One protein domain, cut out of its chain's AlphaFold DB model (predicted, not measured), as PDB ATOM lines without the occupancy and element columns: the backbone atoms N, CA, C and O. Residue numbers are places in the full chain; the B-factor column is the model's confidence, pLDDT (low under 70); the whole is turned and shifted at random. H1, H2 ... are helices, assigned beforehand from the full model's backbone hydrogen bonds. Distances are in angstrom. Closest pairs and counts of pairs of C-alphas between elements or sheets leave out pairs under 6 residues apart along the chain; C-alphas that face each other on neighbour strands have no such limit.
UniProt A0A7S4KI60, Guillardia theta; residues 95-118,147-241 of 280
ATOM      1  N   LEU A  95     -15.134 -43.209  69.218       79.12
ATOM      2  CA  LEU A  95     -15.122 -43.163  67.759       79.12
ATOM      3  C   LEU A  95     -16.309 -42.345  67.220       79.12
ATOM      4  O   LEU A  95     -16.114 -41.444  66.405       79.12
ATOM      5  N   VAL A  96     -17.522 -42.584  67.726       85.69
ATOM      6  CA  VAL A  96     -18.715 -41.798  67.367       85.69
ATOM      7  C   VAL A  96     -18.555 -40.330  67.767       85.69
ATOM      8  O   VAL A  96     -18.895 -39.443  66.982       85.69
ATOM      9  N   GLU A  97     -18.019 -40.053  68.956       88.06
ATOM     10  CA  GLU A  97     -17.789 -38.687  69.436       88.06
ATOM     11  C   GLU A  97     -16.760 -37.938  68.582       88.06
ATOM     12  O   GLU A  97     -17.013 -36.805  68.171       88.06
ATOM     13  N   VAL A  98     -15.645 -38.582  68.231       84.44
ATOM     14  CA  VAL A  98     -14.617 -38.013  67.352       84.44
ATOM     15  C   VAL A  98     -15.163 -37.796  65.944       84.44
ATOM     16  O   VAL A  98     -14.953 -36.719  65.394       84.44
ATOM     17  N   ILE A  99     -15.916 -38.743  65.368       85.94
ATOM     18  CA  ILE A  99     -16.567 -38.549  64.058       85.94
ATOM     19  C   ILE A  99     -17.532 -37.367  64.115       85.94
ATOM     20  O   ILE A  99     -17.526 -36.519  63.222       85.94
ATOM     21  N   LYS A 100     -18.362 -37.286  65.158       87.38
ATOM     22  CA  LYS A 100     -19.297 -36.174  65.340       87.38
ATOM     23  C   LYS A 100     -18.546 -34.850  65.463       87.38
ATOM     24  O   LYS A 100     -18.931 -33.878  64.817       87.38
ATOM     25  N   HIS A 101     -17.459 -34.822  66.231       84.12
ATOM     26  CA  HIS A 101     -16.610 -33.649  66.387       84.12
ATOM     27  C   HIS A 101     -15.944 -33.254  65.065       84.12
ATOM     28  O   HIS A 101     -15.965 -32.083  64.709       84.12
ATOM     29  N   GLN A 102     -15.414 -34.205  64.293       82.69
ATOM     30  CA  GLN A 102     -14.827 -33.939  62.979       82.69
ATOM     31  C   GLN A 102     -15.862 -33.421  61.978       82.69
ATOM     32  O   GLN A 102     -15.600 -32.429  61.300       82.69
ATOM     33  N   LYS A 103     -17.057 -34.025  61.925       79.62
ATOM     34  CA  LYS A 103     -18.171 -33.515  61.111       79.62
ATOM     35  C   LYS A 103     -18.530 -32.087  61.510       79.62
ATOM     36  O   LYS A 103     -18.636 -31.232  60.639       79.62
ATOM     37  N   PHE A 104     -18.640 -31.815  62.809       79.88
ATOM     38  CA  PHE A 104     -18.940 -30.478  63.315       79.88
ATOM     39  C   PHE A 104     -17.826 -29.471  63.003       79.88
ATOM     40  O   PHE A 104     -18.109 -28.347  62.607       79.88
ATOM     41  N   GLN A 105     -16.556 -29.863  63.125       74.81
ATOM     42  CA  GLN A 105     -15.417 -29.020  62.755       74.81
ATOM     43  C   GLN A 105     -15.428 -28.693  61.259       74.81
ATOM     44  O   GLN A 105     -15.271 -27.527  60.897       74.81
ATOM     45  N   LYS A 106     -15.678 -29.690  60.395       71.56
ATOM     46  CA  LYS A 106     -15.811 -29.483  58.947       71.56
ATOM     47  C   LYS A 106     -16.971 -28.533  58.642       71.56
ATOM     48  O   LYS A 106     -16.772 -27.530  57.966       71.56
ATOM     49  N   GLN A 107     -18.141 -28.771  59.237       74.19
ATOM     50  CA  GLN A 107     -19.308 -27.893  59.110       74.19
ATOM     51  C   GLN A 107     -19.028 -26.467  59.603       74.19
ATOM     52  O   GLN A 107     -19.421 -25.505  58.953       74.19
ATOM     53  N   ARG A 108     -18.298 -26.297  60.710       75.50
ATOM     54  CA  ARG A 108     -17.940 -24.973  61.232       75.50
ATOM     55  C   ARG A 108     -16.979 -24.233  60.304       75.50
ATOM     56  O   ARG A 108     -17.152 -23.033  60.115       75.50
ATOM     57  N   LYS A 109     -15.978 -24.918  59.734       68.25
ATOM     58  CA  LYS A 109     -15.065 -24.322  58.742       68.25
ATOM     59  C   LYS A 109     -15.843 -23.827  57.516       68.25
ATOM     60  O   LYS A 109     -15.662 -22.681  57.116       68.25
ATOM     61  N   VAL A 110     -16.762 -24.646  57.001       68.62
ATOM     62  CA  VAL A 110     -17.670 -24.275  55.903       68.62
ATOM     63  C   VAL A 110     -18.531 -23.061  56.289       68.62
ATOM     64  O   VAL A 110     -18.558 -22.065  55.571       68.62
ATOM     65  N   MET A 111     -19.145 -23.072  57.476       69.75
ATOM     66  CA  MET A 111     -19.964 -21.962  57.980       69.75
ATOM     67  C   MET A 111     -19.185 -20.647  58.118       69.75
ATOM     68  O   MET A 111     -19.699 -19.578  57.799       69.75
ATOM     69  N   GLN A 112     -17.928 -20.700  58.562       69.44
ATOM     70  CA  GLN A 112     -17.071 -19.514  58.655       69.44
ATOM     71  C   GLN A 112     -16.756 -18.901  57.288       69.44
ATOM     72  O   GLN A 112     -16.578 -17.689  57.188       69.44
ATOM     73  N   MET A 113     -16.668 -19.726  56.251       66.00
ATOM     74  CA  MET A 113     -16.370 -19.289  54.888       66.00
ATOM     75  C   MET A 113     -17.604 -18.716  54.219       66.00
ATOM     76  O   MET A 113     -17.546 -17.636  53.639       66.00
ATOM     77  N   LEU A 114     -18.747 -19.367  54.404       64.19
ATOM     78  CA  LEU A 114     -20.014 -18.837  53.928       64.19
ATOM     79  C   LEU A 114     -20.439 -17.581  54.669       64.19
ATOM     80  O   LEU A 114     -21.026 -16.713  54.054       64.19
ATOM     81  N   SER A 115     -20.039 -17.376  55.924       69.06
ATOM     82  CA  SER A 115     -20.169 -16.056  56.556       69.06
ATOM     83  C   SER A 115     -19.402 -14.963  55.798       69.06
ATOM     84  O   SER A 115     -19.782 -13.791  55.848       69.06
ATOM     85  N   SER A 116     -18.288 -15.291  55.143       67.69
ATOM     86  CA  SER A 116     -17.579 -14.350  54.270       67.69
ATOM     87  C   SER A 116     -18.341 -14.135  52.965       67.69
ATOM     88  O   SER A 116     -18.531 -12.990  52.576       67.69
ATOM     89  N   LEU A 117     -18.862 -15.191  52.338       65.81
ATOM     90  CA  LEU A 117     -19.701 -15.054  51.140       65.81
ATOM     91  C   LEU A 117     -21.006 -14.293  51.421       65.81
ATOM     92  O   LEU A 117     -21.370 -13.414  50.655       65.81
ATOM     93  N   GLN A 118     -21.637 -14.512  52.574       63.88
ATOM     94  CA  GLN A 118     -22.841 -13.804  53.007       63.88
ATOM     95  C   GLN A 118     -22.620 -12.292  53.080       63.88
ATOM     96  O   GLN A 118     -23.494 -11.535  52.695       63.88
ATOM     97  N   LYS A 147      -9.576  -8.167  37.224       60.69
ATOM     98  CA  LYS A 147      -9.321  -8.726  35.880       60.69
ATOM     99  C   LYS A 147      -8.628 -10.084  36.032       60.69
ATOM    100  O   LYS A 147      -7.778 -10.200  36.908       60.69
ATOM    101  N   ALA A 148      -8.851 -11.056  35.144       59.06
ATOM    102  CA  ALA A 148      -8.205 -12.384  35.204       59.06
ATOM    103  C   ALA A 148      -6.665 -12.341  35.400       59.06
ATOM    104  O   ALA A 148      -6.083 -13.061  36.212       59.06
ATOM    105  N   ASN A 149      -5.975 -11.407  34.730       61.44
ATOM    106  CA  ASN A 149      -4.526 -11.209  34.913       61.44
ATOM    107  C   ASN A 149      -4.146 -10.648  36.302       61.44
ATOM    108  O   ASN A 149      -3.041 -10.872  36.798       61.44
ATOM    109  N   GLU A 150      -5.051  -9.910  36.934       68.94
ATOM    110  CA  GLU A 150      -4.903  -9.341  38.273       68.94
ATOM    111  C   GLU A 150      -5.251 -10.359  39.367       68.94
ATOM    112  O   GLU A 150      -4.584 -10.374  40.405       68.94
ATOM    113  N   VAL A 151      -6.209 -11.256  39.100       70.31
ATOM    114  CA  VAL A 151      -6.532 -12.432  39.926       70.31
ATOM    115  C   VAL A 151      -5.267 -13.260  40.126       70.31
ATOM    116  O   VAL A 151      -4.792 -13.423  41.251       70.31
ATOM    117  N   LYS A 152      -4.621 -13.670  39.030       73.12
ATOM    118  CA  LYS A 152      -3.427 -14.520  39.090       73.12
ATOM    119  C   LYS A 152      -2.268 -13.876  39.860       73.12
ATOM    120  O   LYS A 152      -1.676 -14.501  40.738       73.12
ATOM    121  N   SER A 153      -1.988 -12.594  39.610       76.06
ATOM    122  CA  SER A 153      -0.935 -11.861  40.333       76.06
ATOM    123  C   SER A 153      -1.253 -11.676  41.823       76.06
ATOM    124  O   SER A 153      -0.363 -11.743  42.675       76.06
ATOM    125  N   SER A 154      -2.520 -11.441  42.162       73.69
ATOM    126  CA  SER A 154      -2.965 -11.287  43.550       73.69
ATOM    127  C   SER A 154      -2.912 -12.613  44.300       73.69
ATOM    128  O   SER A 154      -2.445 -12.658  45.439       73.69
ATOM    129  N   PHE A 155      -3.281 -13.711  43.644       78.06
ATOM    130  CA  PHE A 155      -3.170 -15.055  44.191       78.06
ATOM    131  C   PHE A 155      -1.715 -15.461  44.466       78.06
ATOM    132  O   PHE A 155      -1.396 -15.935  45.558       78.06
ATOM    133  N   GLU A 156      -0.791 -15.181  43.543       79.00
ATOM    134  CA  GLU A 156       0.641 -15.431  43.759       79.00
ATOM    135  C   GLU A 156       1.189 -14.656  44.970       79.00
ATOM    136  O   GLU A 156       1.955 -15.195  45.776       79.00
ATOM    137  N   LYS A 157       0.763 -13.400  45.162       80.69
ATOM    138  CA  LYS A 157       1.112 -12.611  46.358       80.69
ATOM    139  C   LYS A 157       0.550 -13.239  47.639       80.69
ATOM    140  O   LYS A 157       1.236 -13.238  48.663       80.69
ATOM    141  N   LEU A 158      -0.659 -13.801  47.585       76.38
ATOM    142  CA  LEU A 158      -1.301 -14.479  48.715       76.38
ATOM    143  C   LEU A 158      -0.596 -15.792  49.086       76.38
ATOM    144  O   LEU A 158      -0.405 -16.051  50.274       76.38
ATOM    145  N   ILE A 159      -0.140 -16.590  48.116       78.50
ATOM    146  CA  ILE A 159       0.638 -17.815  48.389       78.50
ATOM    147  C   ILE A 159       2.013 -17.483  48.979       78.50
ATOM    148  O   ILE A 159       2.494 -18.162  49.894       78.50
ATOM    149  N   ASN A 160       2.655 -16.429  48.470       80.75
ATOM    150  CA  ASN A 160       3.983 -16.015  48.920       80.75
ATOM    151  C   ASN A 160       3.975 -15.419  50.338       80.75
ATOM    152  O   ASN A 160       5.004 -15.411  51.023       80.75
ATOM    153  N   ASN A 161       2.821 -14.968  50.828       80.31
ATOM    154  CA  ASN A 161       2.673 -14.511  52.200       80.31
ATOM    155  C   ASN A 161       2.526 -15.701  53.172       80.31
ATOM    156  O   ASN A 161       1.544 -16.444  53.180       80.31
ATOM    157  N   ARG A 162       3.511 -15.853  54.070       73.50
ATOM    158  CA  ARG A 162       3.544 -16.938  55.072       73.50
ATOM    159  C   ARG A 162       2.300 -17.001  55.963       73.50
ATOM    160  O   ARG A 162       1.962 -18.085  56.424       73.50
ATOM    161  N   LYS A 163       1.627 -15.872  56.221       74.06
ATOM    162  CA  LYS A 163       0.431 -15.829  57.084       74.06
ATOM    163  C   LYS A 163      -0.808 -16.418  56.407       74.06
ATOM    164  O   LYS A 163      -1.677 -16.941  57.094       74.06
ATOM    165  N   THR A 164      -0.896 -16.313  55.087       72.81
ATOM    166  CA  THR A 164      -2.045 -16.755  54.284       72.81
ATOM    167  C   THR A 164      -1.839 -18.145  53.700       72.81
ATOM    168  O   THR A 164      -2.824 -18.806  53.412       72.81
ATOM    169  N   ARG A 165      -0.598 -18.642  53.618       76.12
ATOM    170  CA  ARG A 165      -0.283 -19.972  53.074       76.12
ATOM    171  C   ARG A 165      -1.055 -21.125  53.730       76.12
ATOM    172  O   ARG A 165      -1.723 -21.864  53.025       76.12
ATOM    173  N   HIS A 166      -1.039 -21.228  55.063       75.88
ATOM    174  CA  HIS A 166      -1.830 -22.255  55.769       75.88
ATOM    175  C   HIS A 166      -3.335 -22.080  55.520       75.88
ATOM    176  O   HIS A 166      -4.096 -23.040  55.512       75.88
ATOM    177  N   MET A 167      -3.773 -20.838  55.309       75.62
ATOM    178  CA  MET A 167      -5.166 -20.563  55.005       75.62
ATOM    179  C   MET A 167      -5.519 -21.085  53.616       75.62
ATOM    180  O   MET A 167      -6.548 -21.721  53.496       75.62
ATOM    181  N   VAL A 168      -4.664 -20.892  52.606       82.31
ATOM    182  CA  VAL A 168      -4.863 -21.443  51.253       82.31
ATOM    183  C   VAL A 168      -5.001 -22.968  51.284       82.31
ATOM    184  O   VAL A 168      -5.882 -23.501  50.617       82.31
ATOM    185  N   ASP A 169      -4.215 -23.662  52.110       81.75
ATOM    186  CA  ASP A 169      -4.350 -25.115  52.282       81.75
ATOM    187  C   ASP A 169      -5.726 -25.496  52.869       81.75
ATOM    188  O   ASP A 169      -6.405 -26.379  52.345       81.75
ATOM    189  N   ASP A 170      -6.197 -24.768  53.893       79.81
ATOM    190  CA  ASP A 170      -7.554 -24.937  54.437       79.81
ATOM    191  C   ASP A 170      -8.645 -24.615  53.392       79.81
ATOM    192  O   ASP A 170      -9.683 -25.278  53.363       79.81
ATOM    193  N   LEU A 171      -8.436 -23.600  52.540       82.00
ATOM    194  CA  LEU A 171      -9.364 -23.241  51.458       82.00
ATOM    195  C   LEU A 171      -9.447 -24.362  50.419       82.00
ATOM    196  O   LEU A 171     -10.530 -24.613  49.907       82.00
ATOM    197  N   ARG A 172      -8.339 -25.057  50.144       85.44
ATOM    198  CA  ARG A 172      -8.276 -26.156  49.173       85.44
ATOM    199  C   ARG A 172      -9.068 -27.380  49.618       85.44
ATOM    200  O   ARG A 172      -9.821 -27.940  48.827       85.44
ATOM    201  N   GLU A 173      -8.946 -27.770  50.887       81.56
ATOM    202  CA  GLU A 173      -9.763 -28.854  51.456       81.56
ATOM    203  C   GLU A 173     -11.261 -28.530  51.421       81.56
ATOM    204  O   GLU A 173     -12.098 -29.425  51.302       81.56
ATOM    205  N   LEU A 174     -11.602 -27.248  51.554       79.06
ATOM    206  CA  LEU A 174     -12.982 -26.780  51.517       79.06
ATOM    207  C   LEU A 174     -13.514 -26.687  50.091       79.06
ATOM    208  O   LEU A 174     -14.634 -27.124  49.861       79.06
ATOM    209  N   PHE A 175     -12.709 -26.205  49.148       83.56
ATOM    210  CA  PHE A 175     -13.035 -26.182  47.725       83.56
ATOM    211  C   PHE A 175     -13.387 -27.582  47.217       83.56
ATOM    212  O   PHE A 175     -14.475 -27.788  46.703       83.56
ATOM    213  N   SER A 176     -12.557 -28.580  47.538       83.81
ATOM    214  CA  SER A 176     -12.827 -29.997  47.232       83.81
ATOM    215  C   SER A 176     -14.061 -30.573  47.948       83.81
ATOM    216  O   SER A 176     -14.485 -31.686  47.660       83.81
ATOM    217  N   SER A 177     -14.628 -29.869  48.932       78.81
ATOM    218  CA  SER A 177     -15.903 -30.262  49.541       78.81
ATOM    219  C   SER A 177     -17.123 -29.604  48.899       78.81
ATOM    220  O   SER A 177     -18.236 -30.022  49.216       78.81
ATOM    221  N   PHE A 178     -16.908 -28.588  48.060       78.25
ATOM    222  CA  PHE A 178     -17.937 -27.921  47.262       78.25
ATOM    223  C   PHE A 178     -18.021 -28.531  45.869       78.25
ATOM    224  O   PHE A 178     -19.118 -28.897  45.470       78.25
ATOM    225  N   ASP A 179     -16.862 -28.712  45.241       83.31
ATOM    226  CA  ASP A 179     -16.654 -29.425  43.982       83.31
ATOM    227  C   ASP A 179     -16.940 -30.928  44.195       83.31
ATOM    228  O   ASP A 179     -16.106 -31.686  44.710       83.31
ATOM    229  N   GLN A 180     -18.184 -31.345  43.938       78.25
ATOM    230  CA  GLN A 180     -18.648 -32.716  44.169       78.25
ATOM    231  C   GLN A 180     -18.178 -33.655  43.062       78.25
ATOM    232  O   GLN A 180     -17.941 -34.844  43.318       78.25
ATOM    233  N   ASP A 181     -18.057 -33.135  41.846       83.50
ATOM    234  CA  ASP A 181     -17.673 -33.893  40.665       83.50
ATOM    235  C   ASP A 181     -16.150 -33.919  40.426       83.50
ATOM    236  O   ASP A 181     -15.655 -34.772  39.686       83.50
ATOM    237  N   ASN A 182     -15.389 -33.130  41.189       82.69
ATOM    238  CA  ASN A 182     -13.943 -32.930  41.074       82.69
ATOM    239  C   ASN A 182     -13.539 -32.356  39.708       82.69
ATOM    240  O   ASN A 182     -12.473 -32.707  39.184       82.69
ATOM    241  N   SER A 183     -14.385 -31.503  39.132       83.94
ATOM    242  CA  SER A 183     -14.107 -30.754  37.905       83.94
ATOM    243  C   SER A 183     -12.910 -29.809  38.068       83.94
ATOM    244  O   SER A 183     -12.202 -29.528  37.097       83.94
ATOM    245  N   GLY A 184     -12.611 -29.392  39.303       83.81
ATOM    246  CA  GLY A 184     -11.578 -28.411  39.617       83.81
ATOM    247  C   GLY A 184     -12.081 -26.967  39.585       83.81
ATOM    248  O   GLY A 184     -11.289 -26.070  39.888       83.81
ATOM    249  N   ALA A 185     -13.364 -26.766  39.291       86.56
ATOM    250  CA  ALA A 185     -14.080 -25.502  39.370       86.56
ATOM    251  C   ALA A 185     -15.347 -25.689  40.230       86.56
ATOM    252  O   ALA A 185     -15.699 -26.813  40.571       86.56
ATOM    253  N   ILE A 186     -15.990 -24.601  40.654       86.94
ATOM    254  CA  ILE A 186     -17.304 -24.672  41.313       86.94
ATOM    255  C   ILE A 186     -18.352 -24.172  40.331       86.94
ATOM    256  O   ILE A 186     -18.351 -22.987  39.985       86.94
ATOM    257  N   GLU A 187     -19.268 -25.057  39.952       88.06
ATOM    258  CA  GLU A 187     -20.390 -24.721  39.078       88.06
ATOM    259  C   GLU A 187     -21.503 -23.995  39.859       88.06
ATOM    260  O   GLU A 187     -21.622 -24.071  41.094       88.06
ATOM    261  N   ARG A 188     -22.383 -23.294  39.138       84.62
ATOM    262  CA  ARG A 188     -23.518 -22.563  39.727       84.62
ATOM    263  C   ARG A 188     -24.417 -23.476  40.564       84.62
ATOM    264  O   ARG A 188     -24.855 -23.102  41.658       84.62
ATOM    265  N   GLU A 189     -24.710 -24.665  40.053       83.88
ATOM    266  CA  GLU A 189     -25.560 -25.662  40.692       83.88
ATOM    267  C   GLU A 189     -24.951 -26.145  42.011       83.88
ATOM    268  O   GLU A 189     -25.670 -26.298  43.003       83.88
ATOM    269  N   GLU A 190     -23.633 -26.335  42.057       85.00
ATOM    270  CA  GLU A 190     -22.912 -26.761  43.257       85.00
ATOM    271  C   GLU A 190     -22.926 -25.678  44.340       85.00
ATOM    272  O   GLU A 190     -23.191 -25.961  45.518       85.00
ATOM    273  N   LEU A 191     -22.741 -24.414  43.941       80.81
ATOM    274  CA  LEU A 191     -22.868 -23.266  44.838       80.81
ATOM    275  C   LEU A 191     -24.297 -23.142  45.398       80.81
ATOM    276  O   LEU A 191     -24.481 -22.910  46.597       80.81
ATOM    277  N   GLY A 192     -25.316 -23.338  44.557       78.88
ATOM    278  CA  GLY A 192     -26.725 -23.303  44.957       78.88
ATOM    279  C   GLY A 192     -27.104 -24.430  45.922       78.88
ATOM    280  O   GLY A 192     -27.700 -24.180  46.977       78.88
ATOM    281  N   GLN A 193     -26.704 -25.668  45.614       79.62
ATOM    282  CA  GLN A 193     -26.925 -26.829  46.484       79.62
ATOM    283  C   GLN A 193     -26.288 -26.631  47.859       79.62
ATOM    284  O   GLN A 193     -26.890 -26.968  48.883       79.62
ATOM    285  N   LEU A 194     -25.090 -26.052  47.903       74.62
ATOM    286  CA  LEU A 194     -24.403 -25.748  49.147       74.62
ATOM    287  C   LEU A 194     -25.176 -24.743  50.012       74.62
ATOM    288  O   LEU A 194     -25.365 -24.981  51.210       74.62
ATOM    289  N   LEU A 195     -25.614 -23.628  49.419       72.88
ATOM    290  CA  LEU A 195     -26.389 -22.597  50.116       72.88
ATOM    291  C   LEU A 195     -27.676 -23.197  50.702       72.88
ATOM    292  O   LEU A 195     -27.994 -22.987  51.880       72.88
ATOM    293  N   GLN A 196     -28.341 -24.057  49.926       74.50
ATOM    294  CA  GLN A 196     -29.536 -24.777  50.352       74.50
ATOM    295  C   GLN A 196     -29.256 -25.771  51.491       74.50
ATOM    296  O   GLN A 196     -29.994 -25.802  52.480       74.50
ATOM    297  N   CYS A 197     -28.164 -26.539  51.412       66.44
ATOM    298  CA  CYS A 197     -27.746 -27.489  52.453       66.44
ATOM    299  C   CYS A 197     -27.465 -26.821  53.807       66.44
ATOM    300  O   CYS A 197     -27.432 -27.491  54.841       66.44
ATOM    301  N   MET A 198     -27.271 -25.504  53.815       59.31
ATOM    302  CA  MET A 198     -26.970 -24.723  55.012       59.31
ATOM    303  C   MET A 198     -28.162 -23.966  55.582       59.31
ATOM    304  O   MET A 198     -28.009 -23.193  56.529       59.31
ATOM    305  N   GLY A 199     -29.360 -24.244  55.066       60.75
ATOM    306  CA  GLY A 199     -30.602 -23.660  55.558       60.75
ATOM    307  C   GLY A 199     -30.815 -22.217  55.105       60.75
ATOM    308  O   GLY A 199     -31.713 -21.559  55.624       60.75
ATOM    309  N   GLN A 200     -30.017 -21.727  54.150       62.06
ATOM    310  CA  GLN A 200     -30.272 -20.471  53.457       62.06
ATOM    311  C   GLN A 200     -30.902 -20.792  52.103       62.06
ATOM    312  O   GLN A 200     -30.216 -21.047  51.119       62.06
ATOM    313  N   SER A 201     -32.232 -20.800  52.053       57.84
ATOM    314  CA  SER A 201     -32.968 -20.855  50.791       57.84
ATOM    315  C   SER A 201     -32.890 -19.488  50.110       57.84
ATOM    316  O   SER A 201     -33.767 -18.646  50.304       57.84
ATOM    317  N   LYS A 202     -31.797 -19.249  49.384       67.00
ATOM    318  CA  LYS A 202     -31.622 -18.080  48.515       67.00
ATOM    319  C   LYS A 202     -32.291 -18.342  47.162       67.00
ATOM    320  O   LYS A 202     -32.407 -19.500  46.755       67.00
ATOM    321  N   SER A 203     -32.794 -17.298  46.505       73.62
ATOM    322  CA  SER A 203     -33.413 -17.454  45.181       73.62
ATOM    323  C   SER A 203     -32.349 -17.702  44.110       73.62
ATOM    324  O   SER A 203     -31.192 -17.313  44.277       73.62
ATOM    325  N   GLU A 204     -32.727 -18.325  42.992       76.94
ATOM    326  CA  GLU A 204     -31.792 -18.576  41.885       76.94
ATOM    327  C   GLU A 204     -31.131 -17.287  41.370       76.94
ATOM    328  O   GLU A 204     -29.943 -17.307  41.053       76.94
ATOM    329  N   ASP A 205     -31.850 -16.159  41.393       74.38
ATOM    330  CA  ASP A 205     -31.326 -14.840  41.016       74.38
ATOM    331  C   ASP A 205     -30.252 -14.321  41.988       74.38
ATOM    332  O   ASP A 205     -29.352 -13.574  41.607       74.38
ATOM    333  N   GLU A 206     -30.361 -14.653  43.277       70.62
ATOM    334  CA  GLU A 206     -29.365 -14.277  44.285       70.62
ATOM    335  C   GLU A 206     -28.102 -15.121  44.146       70.62
ATOM    336  O   GLU A 206     -26.997 -14.585  44.261       70.62
ATOM    337  N   VAL A 207     -28.270 -16.414  43.856       77.31
ATOM    338  CA  VAL A 207     -27.156 -17.310  43.537       77.31
ATOM    339  C   VAL A 207     -26.437 -16.816  42.284       77.31
ATOM    340  O   VAL A 207     -25.219 -16.694  42.317       77.31
ATOM    341  N   ASP A 208     -27.170 -16.414  41.241       78.00
ATOM    342  CA  ASP A 208     -26.599 -15.835  40.019       78.00
ATOM    343  C   ASP A 208     -25.785 -14.574  40.271       78.00
ATOM    344  O   ASP A 208     -24.682 -14.407  39.756       78.00
ATOM    345  N   ARG A 209     -26.318 -13.650  41.070       73.50
ATOM    346  CA  ARG A 209     -25.602 -12.413  41.397       73.50
ATOM    347  C   ARG A 209     -24.328 -12.685  42.186       73.50
ATOM    348  O   ARG A 209     -23.325 -12.019  41.948       73.50
ATOM    349  N   LEU A 210     -24.370 -13.633  43.122       73.31
ATOM    350  CA  LEU A 210     -23.191 -14.037  43.883       73.31
ATOM    351  C   LEU A 210     -22.160 -14.702  42.975       73.31
ATOM    352  O   LEU A 210     -20.979 -14.382  43.063       73.31
ATOM    353  N   PHE A 211     -22.621 -15.593  42.104       79.88
ATOM    354  CA  PHE A 211     -21.793 -16.316  41.161       79.88
ATOM    355  C   PHE A 211     -21.047 -15.355  40.231       79.88
ATOM    356  O   PHE A 211     -19.823 -15.328  40.237       79.88
ATOM    357  N   ASN A 212     -21.775 -14.446  39.577       77.19
ATOM    358  CA  ASN A 212     -21.211 -13.417  38.694       77.19
ATOM    359  C   ASN A 212     -20.254 -12.440  39.400       77.19
ATOM    360  O   ASN A 212     -19.510 -11.714  38.748       77.19
ATOM    361  N   LEU A 213     -20.313 -12.342  40.731       71.62
ATOM    362  CA  LEU A 213     -19.388 -11.518  41.510       71.62
ATOM    363  C   LEU A 213     -18.082 -12.259  41.827       71.62
ATOM    364  O   LEU A 213     -17.059 -11.618  42.084       71.62
ATOM    365  N   MET A 214     -18.141 -13.589  41.883       77.19
ATOM    366  CA  MET A 214     -17.004 -14.461  42.158       77.19
ATOM    367  C   MET A 214     -16.247 -14.817  40.882       77.19
ATOM    368  O   MET A 214     -15.020 -14.776  40.908       77.19
ATOM    369  N   ASP A 215     -16.985 -15.100  39.809       82.38
ATOM    370  CA  ASP A 215     -16.486 -15.357  38.459       82.38
ATOM    371  C   ASP A 215     -15.965 -14.044  37.846       82.38
ATOM    372  O   ASP A 215     -16.725 -13.169  37.416       82.38
ATOM    373  N   ALA A 216     -14.649 -13.841  37.903       71.31
ATOM    374  CA  ALA A 216     -14.016 -12.592  37.487       71.31
ATOM    375  C   ALA A 216     -13.683 -12.589  35.989       71.31
ATOM    376  O   ALA A 216     -13.530 -11.512  35.390       71.31
ATOM    377  N   ASP A 217     -13.522 -13.774  35.402       75.69
ATOM    378  CA  ASP A 217     -13.202 -13.962  33.994       75.69
ATOM    379  C   ASP A 217     -14.425 -14.242  33.105       75.69
ATOM    380  O   ASP A 217     -14.314 -14.128  31.880       75.69
ATOM    381  N   GLY A 218     -15.593 -14.465  33.711       77.31
ATOM    382  CA  GLY A 218     -16.852 -14.716  33.023       77.31
ATOM    383  C   GLY A 218     -16.883 -16.090  32.360       77.31
ATOM    384  O   GLY A 218     -17.554 -16.248  31.334       77.31
ATOM    385  N   SER A 219     -16.103 -17.046  32.869       80.44
ATOM    386  CA  SER A 219     -16.019 -18.404  32.328       80.44
ATOM    387  C   SER A 219     -17.305 -19.200  32.539       80.44
ATOM    388  O   SER A 219     -17.570 -20.125  31.767       80.44
ATOM    389  N   GLY A 220     -18.140 -18.794  33.500       80.56
ATOM    390  CA  GLY A 220     -19.335 -19.527  33.897       80.56
ATOM    391  C   GLY A 220     -19.077 -20.576  34.976       80.56
ATOM    392  O   GLY A 220     -20.041 -21.222  35.378       80.56
ATOM    393  N   ASP A 221     -17.836 -20.675  35.466       85.19
ATOM    394  CA  ASP A 221     -17.369 -21.545  36.551       85.19
ATOM    395  C   ASP A 221     -16.463 -20.732  37.496       85.19
ATOM    396  O   ASP A 221     -15.836 -19.767  37.077       85.19
ATOM    397  N   VAL A 222     -16.391 -21.077  38.790       85.81
ATOM    398  CA  VAL A 222     -15.483 -20.378  39.724       85.81
ATOM    399  C   VAL A 222     -14.233 -21.207  39.986       85.81
ATOM    400  O   VAL A 222     -14.287 -22.244  40.656       85.81
ATOM    401  N   ASP A 223     -13.086 -20.688  39.557       88.25
ATOM    402  CA  ASP A 223     -11.788 -21.330  39.759       88.25
ATOM    403  C   ASP A 223     -11.303 -21.241  41.217       88.25
ATOM    404  O   ASP A 223     -11.667 -20.354  42.004       88.25
ATOM    405  N   PHE A 224     -10.390 -22.141  41.598       86.62
ATOM    406  CA  PHE A 224      -9.801 -22.145  42.941       86.62
ATOM    407  C   PHE A 224      -9.094 -20.822  43.285       86.62
ATOM    408  O   PHE A 224      -9.161 -20.348  44.427       86.62
ATOM    409  N   GLU A 225      -8.405 -20.220  42.316       85.75
ATOM    410  CA  GLU A 225      -7.737 -18.928  42.454       85.75
ATOM    411  C   GLU A 225      -8.730 -17.804  42.774       85.75
ATOM    412  O   GLU A 225      -8.502 -17.024  43.707       85.75
ATOM    413  N   GLU A 226      -9.842 -17.744  42.043       82.69
ATOM    414  CA  GLU A 226     -10.898 -16.744  42.215       82.69
ATOM    415  C   GLU A 226     -11.585 -16.908  43.569       82.69
ATOM    416  O   GLU A 226     -11.660 -15.963  44.367       82.69
ATOM    417  N   PHE A 227     -11.953 -18.147  43.895       82.31
ATOM    418  CA  PHE A 227     -12.506 -18.529  45.188       82.31
ATOM    419  C   PHE A 227     -11.614 -18.068  46.352       82.31
ATOM    420  O   PHE A 227     -12.084 -17.483  47.339       82.31
ATOM    421  N   CYS A 228     -10.299 -18.281  46.236       82.56
ATOM    422  CA  CYS A 228      -9.343 -17.873  47.256       82.56
ATOM    423  C   CYS A 228      -9.285 -16.357  47.432       82.56
ATOM    424  O   CYS A 228      -9.282 -15.881  48.571       82.56
ATOM    425  N   ILE A 229      -9.237 -15.595  46.340       78.69
ATOM    426  CA  ILE A 229      -9.149 -14.132  46.397       78.69
ATOM    427  C   ILE A 229     -10.391 -13.547  47.049       78.69
ATOM    428  O   ILE A 229     -10.256 -12.750  47.978       78.69
ATOM    429  N   VAL A 230     -11.583 -13.980  46.633       75.50
ATOM    430  CA  VAL A 230     -12.856 -13.497  47.182       75.50
ATOM    431  C   VAL A 230     -12.883 -13.691  48.701       75.50
ATOM    432  O   VAL A 230     -13.125 -12.754  49.471       75.50
ATOM    433  N   ILE A 231     -12.552 -14.892  49.169       74.94
ATOM    434  CA  ILE A 231     -12.626 -15.238  50.591       74.94
ATOM    435  C   ILE A 231     -11.529 -14.560  51.412       74.94
ATOM    436  O   ILE A 231     -11.774 -14.127  52.547       74.94
ATOM    437  N   LEU A 232     -10.316 -14.464  50.870       72.44
ATOM    438  CA  LEU A 232      -9.184 -13.847  51.557       72.44
ATOM    439  C   LEU A 232      -9.343 -12.334  51.649       72.44
ATOM    440  O   LEU A 232      -9.168 -11.780  52.734       72.44
ATOM    441  N   HIS A 233      -9.773 -11.690  50.566       68.44
ATOM    442  CA  HIS A 233     -10.092 -10.267  50.543       68.44
ATOM    443  C   HIS A 233     -11.187  -9.924  51.568       68.44
ATOM    444  O   HIS A 233     -11.091  -8.945  52.312       68.44
ATOM    445  N   ASN A 234     -12.199 -10.784  51.711       62.91
ATOM    446  CA  ASN A 234     -13.228 -10.619  52.738       62.91
ATOM    447  C   ASN A 234     -12.686 -10.771  54.167       62.91
ATOM    448  O   ASN A 234     -13.041 -10.030  55.079       62.91
ATOM    449  N   ARG A 235     -11.784 -11.729  54.392       63.72
ATOM    450  CA  ARG A 235     -11.153 -11.894  55.707       63.72
ATOM    451  C   ARG A 235     -10.266 -10.712  56.073       63.72
ATOM    452  O   ARG A 235     -10.222 -10.355  57.249       63.72
ATOM    453  N   GLU A 236      -9.569 -10.116  55.111       59.62
ATOM    454  CA  GLU A 236      -8.793  -8.895  55.334       59.62
ATOM    455  C   GLU A 236      -9.696  -7.702  55.635       59.62
ATOM    456  O   GLU A 236      -9.431  -6.996  56.602       59.62
ATOM    457  N   THR A 237     -10.810  -7.543  54.914       55.09
ATOM    458  CA  THR A 237     -11.803  -6.500  55.224       55.09
ATOM    459  C   THR A 237     -12.456  -6.711  56.596       55.09
ATOM    460  O   THR A 237     -12.545  -5.763  57.367       55.09
ATOM    461  N   LYS A 238     -12.805  -7.948  56.987       54.38
ATOM    462  CA  LYS A 238     -13.290  -8.278  58.347       54.38
ATOM    463  C   LYS A 238     -12.246  -8.051  59.444       54.38
ATOM    464  O   LYS A 238     -12.615  -7.673  60.549       54.38
ATOM    465  N   LYS A 239     -10.959  -8.301  59.171       52.25
ATOM    466  CA  LYS A 239      -9.862  -8.043  60.123       52.25
ATOM    467  C   LYS A 239      -9.478  -6.565  60.206       52.25
ATOM    468  O   LYS A 239      -8.944  -6.165  61.235       52.25
ATOM    469  N   SER A 240      -9.713  -5.780  59.153       46.53
ATOM    470  CA  SER A 240      -9.446  -4.337  59.131       46.53
ATOM    471  C   SER A 240     -10.584  -3.496  59.710       46.53
ATOM    472  O   SER A 240     -10.389  -2.303  59.941       46.53
ATOM    473  N   LEU A 241     -11.735  -4.101  60.021       53.09
ATOM    474  CA  LEU A 241     -12.714  -3.515  60.933       53.09
ATOM    475  C   LEU A 241     -12.132  -3.529  62.355       53.09
ATOM    476  O   LEU A 241     -12.364  -4.446  63.141       53.09
TER     477      LEU A 241
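This is residues 95 to 118 and 147 to 241 of the 280 residues of a protein of Guillardia theta (UniProt A0A7S4KI60). A compact cluster of crossed helices is gathered round H6: H2 and H3 meet at a corner and pack on its residues 224 to 229, while H4 and H5 cross each other to one side of H6. H1 reaches H6 with residues 113 to 117, and its residues 95 to 105 stick out as an arm. The 119 printed residues hold six named helices, H1 to H6, and no named strand: all helix. The radius of gyration of the C-alphas is 14.8 A, the spans 47 by 37 by 33 A.

H1, residues 95 to 118, touches H6, residues 224 to 240, about perpendicular at 80 degrees, closest at C-alphas 116 and 234, 5.9 A. H2, residues 148 to 160, touches H6 at a steep tilt of 65 degrees, closest at C-alphas 155 and 225, 6.2 A. H3, residues 162 to 178, touches H2 only at the corner, C-alphas 159 and 165 being closest at 5.2 A. H3 touches H6 at a steep tilt of 54 degrees, C-alphas 171 and 228 being closest at 6.8 A. H4, residues 188 to 197, touches H5, residues 204 to 214, at 64 degrees, a steep tilt, closest at C-alphas 192 and 207, 6.2 A. Every O i to N i+4 pair is within hydrogen-bond range in H2, H4, H5 and H6; H1 has 19 of 20, H3 11 of 13.

H1, 33.8 A long, begins at C-alpha 95 (-15.122, -43.163, 67.759). H3 spans 25.4 A; H6, 24.1 A, ends at C-alpha 240 (-9.446, -4.337, 59.131).

Residues 119 to 146 are not printed; C-alphas 118 and 147 are 22.4 A apart. No link printed whole is long. The pLDDT is under 70 at residues 109 to 118, 147 to 150, 197 to 202 and 233 to 241.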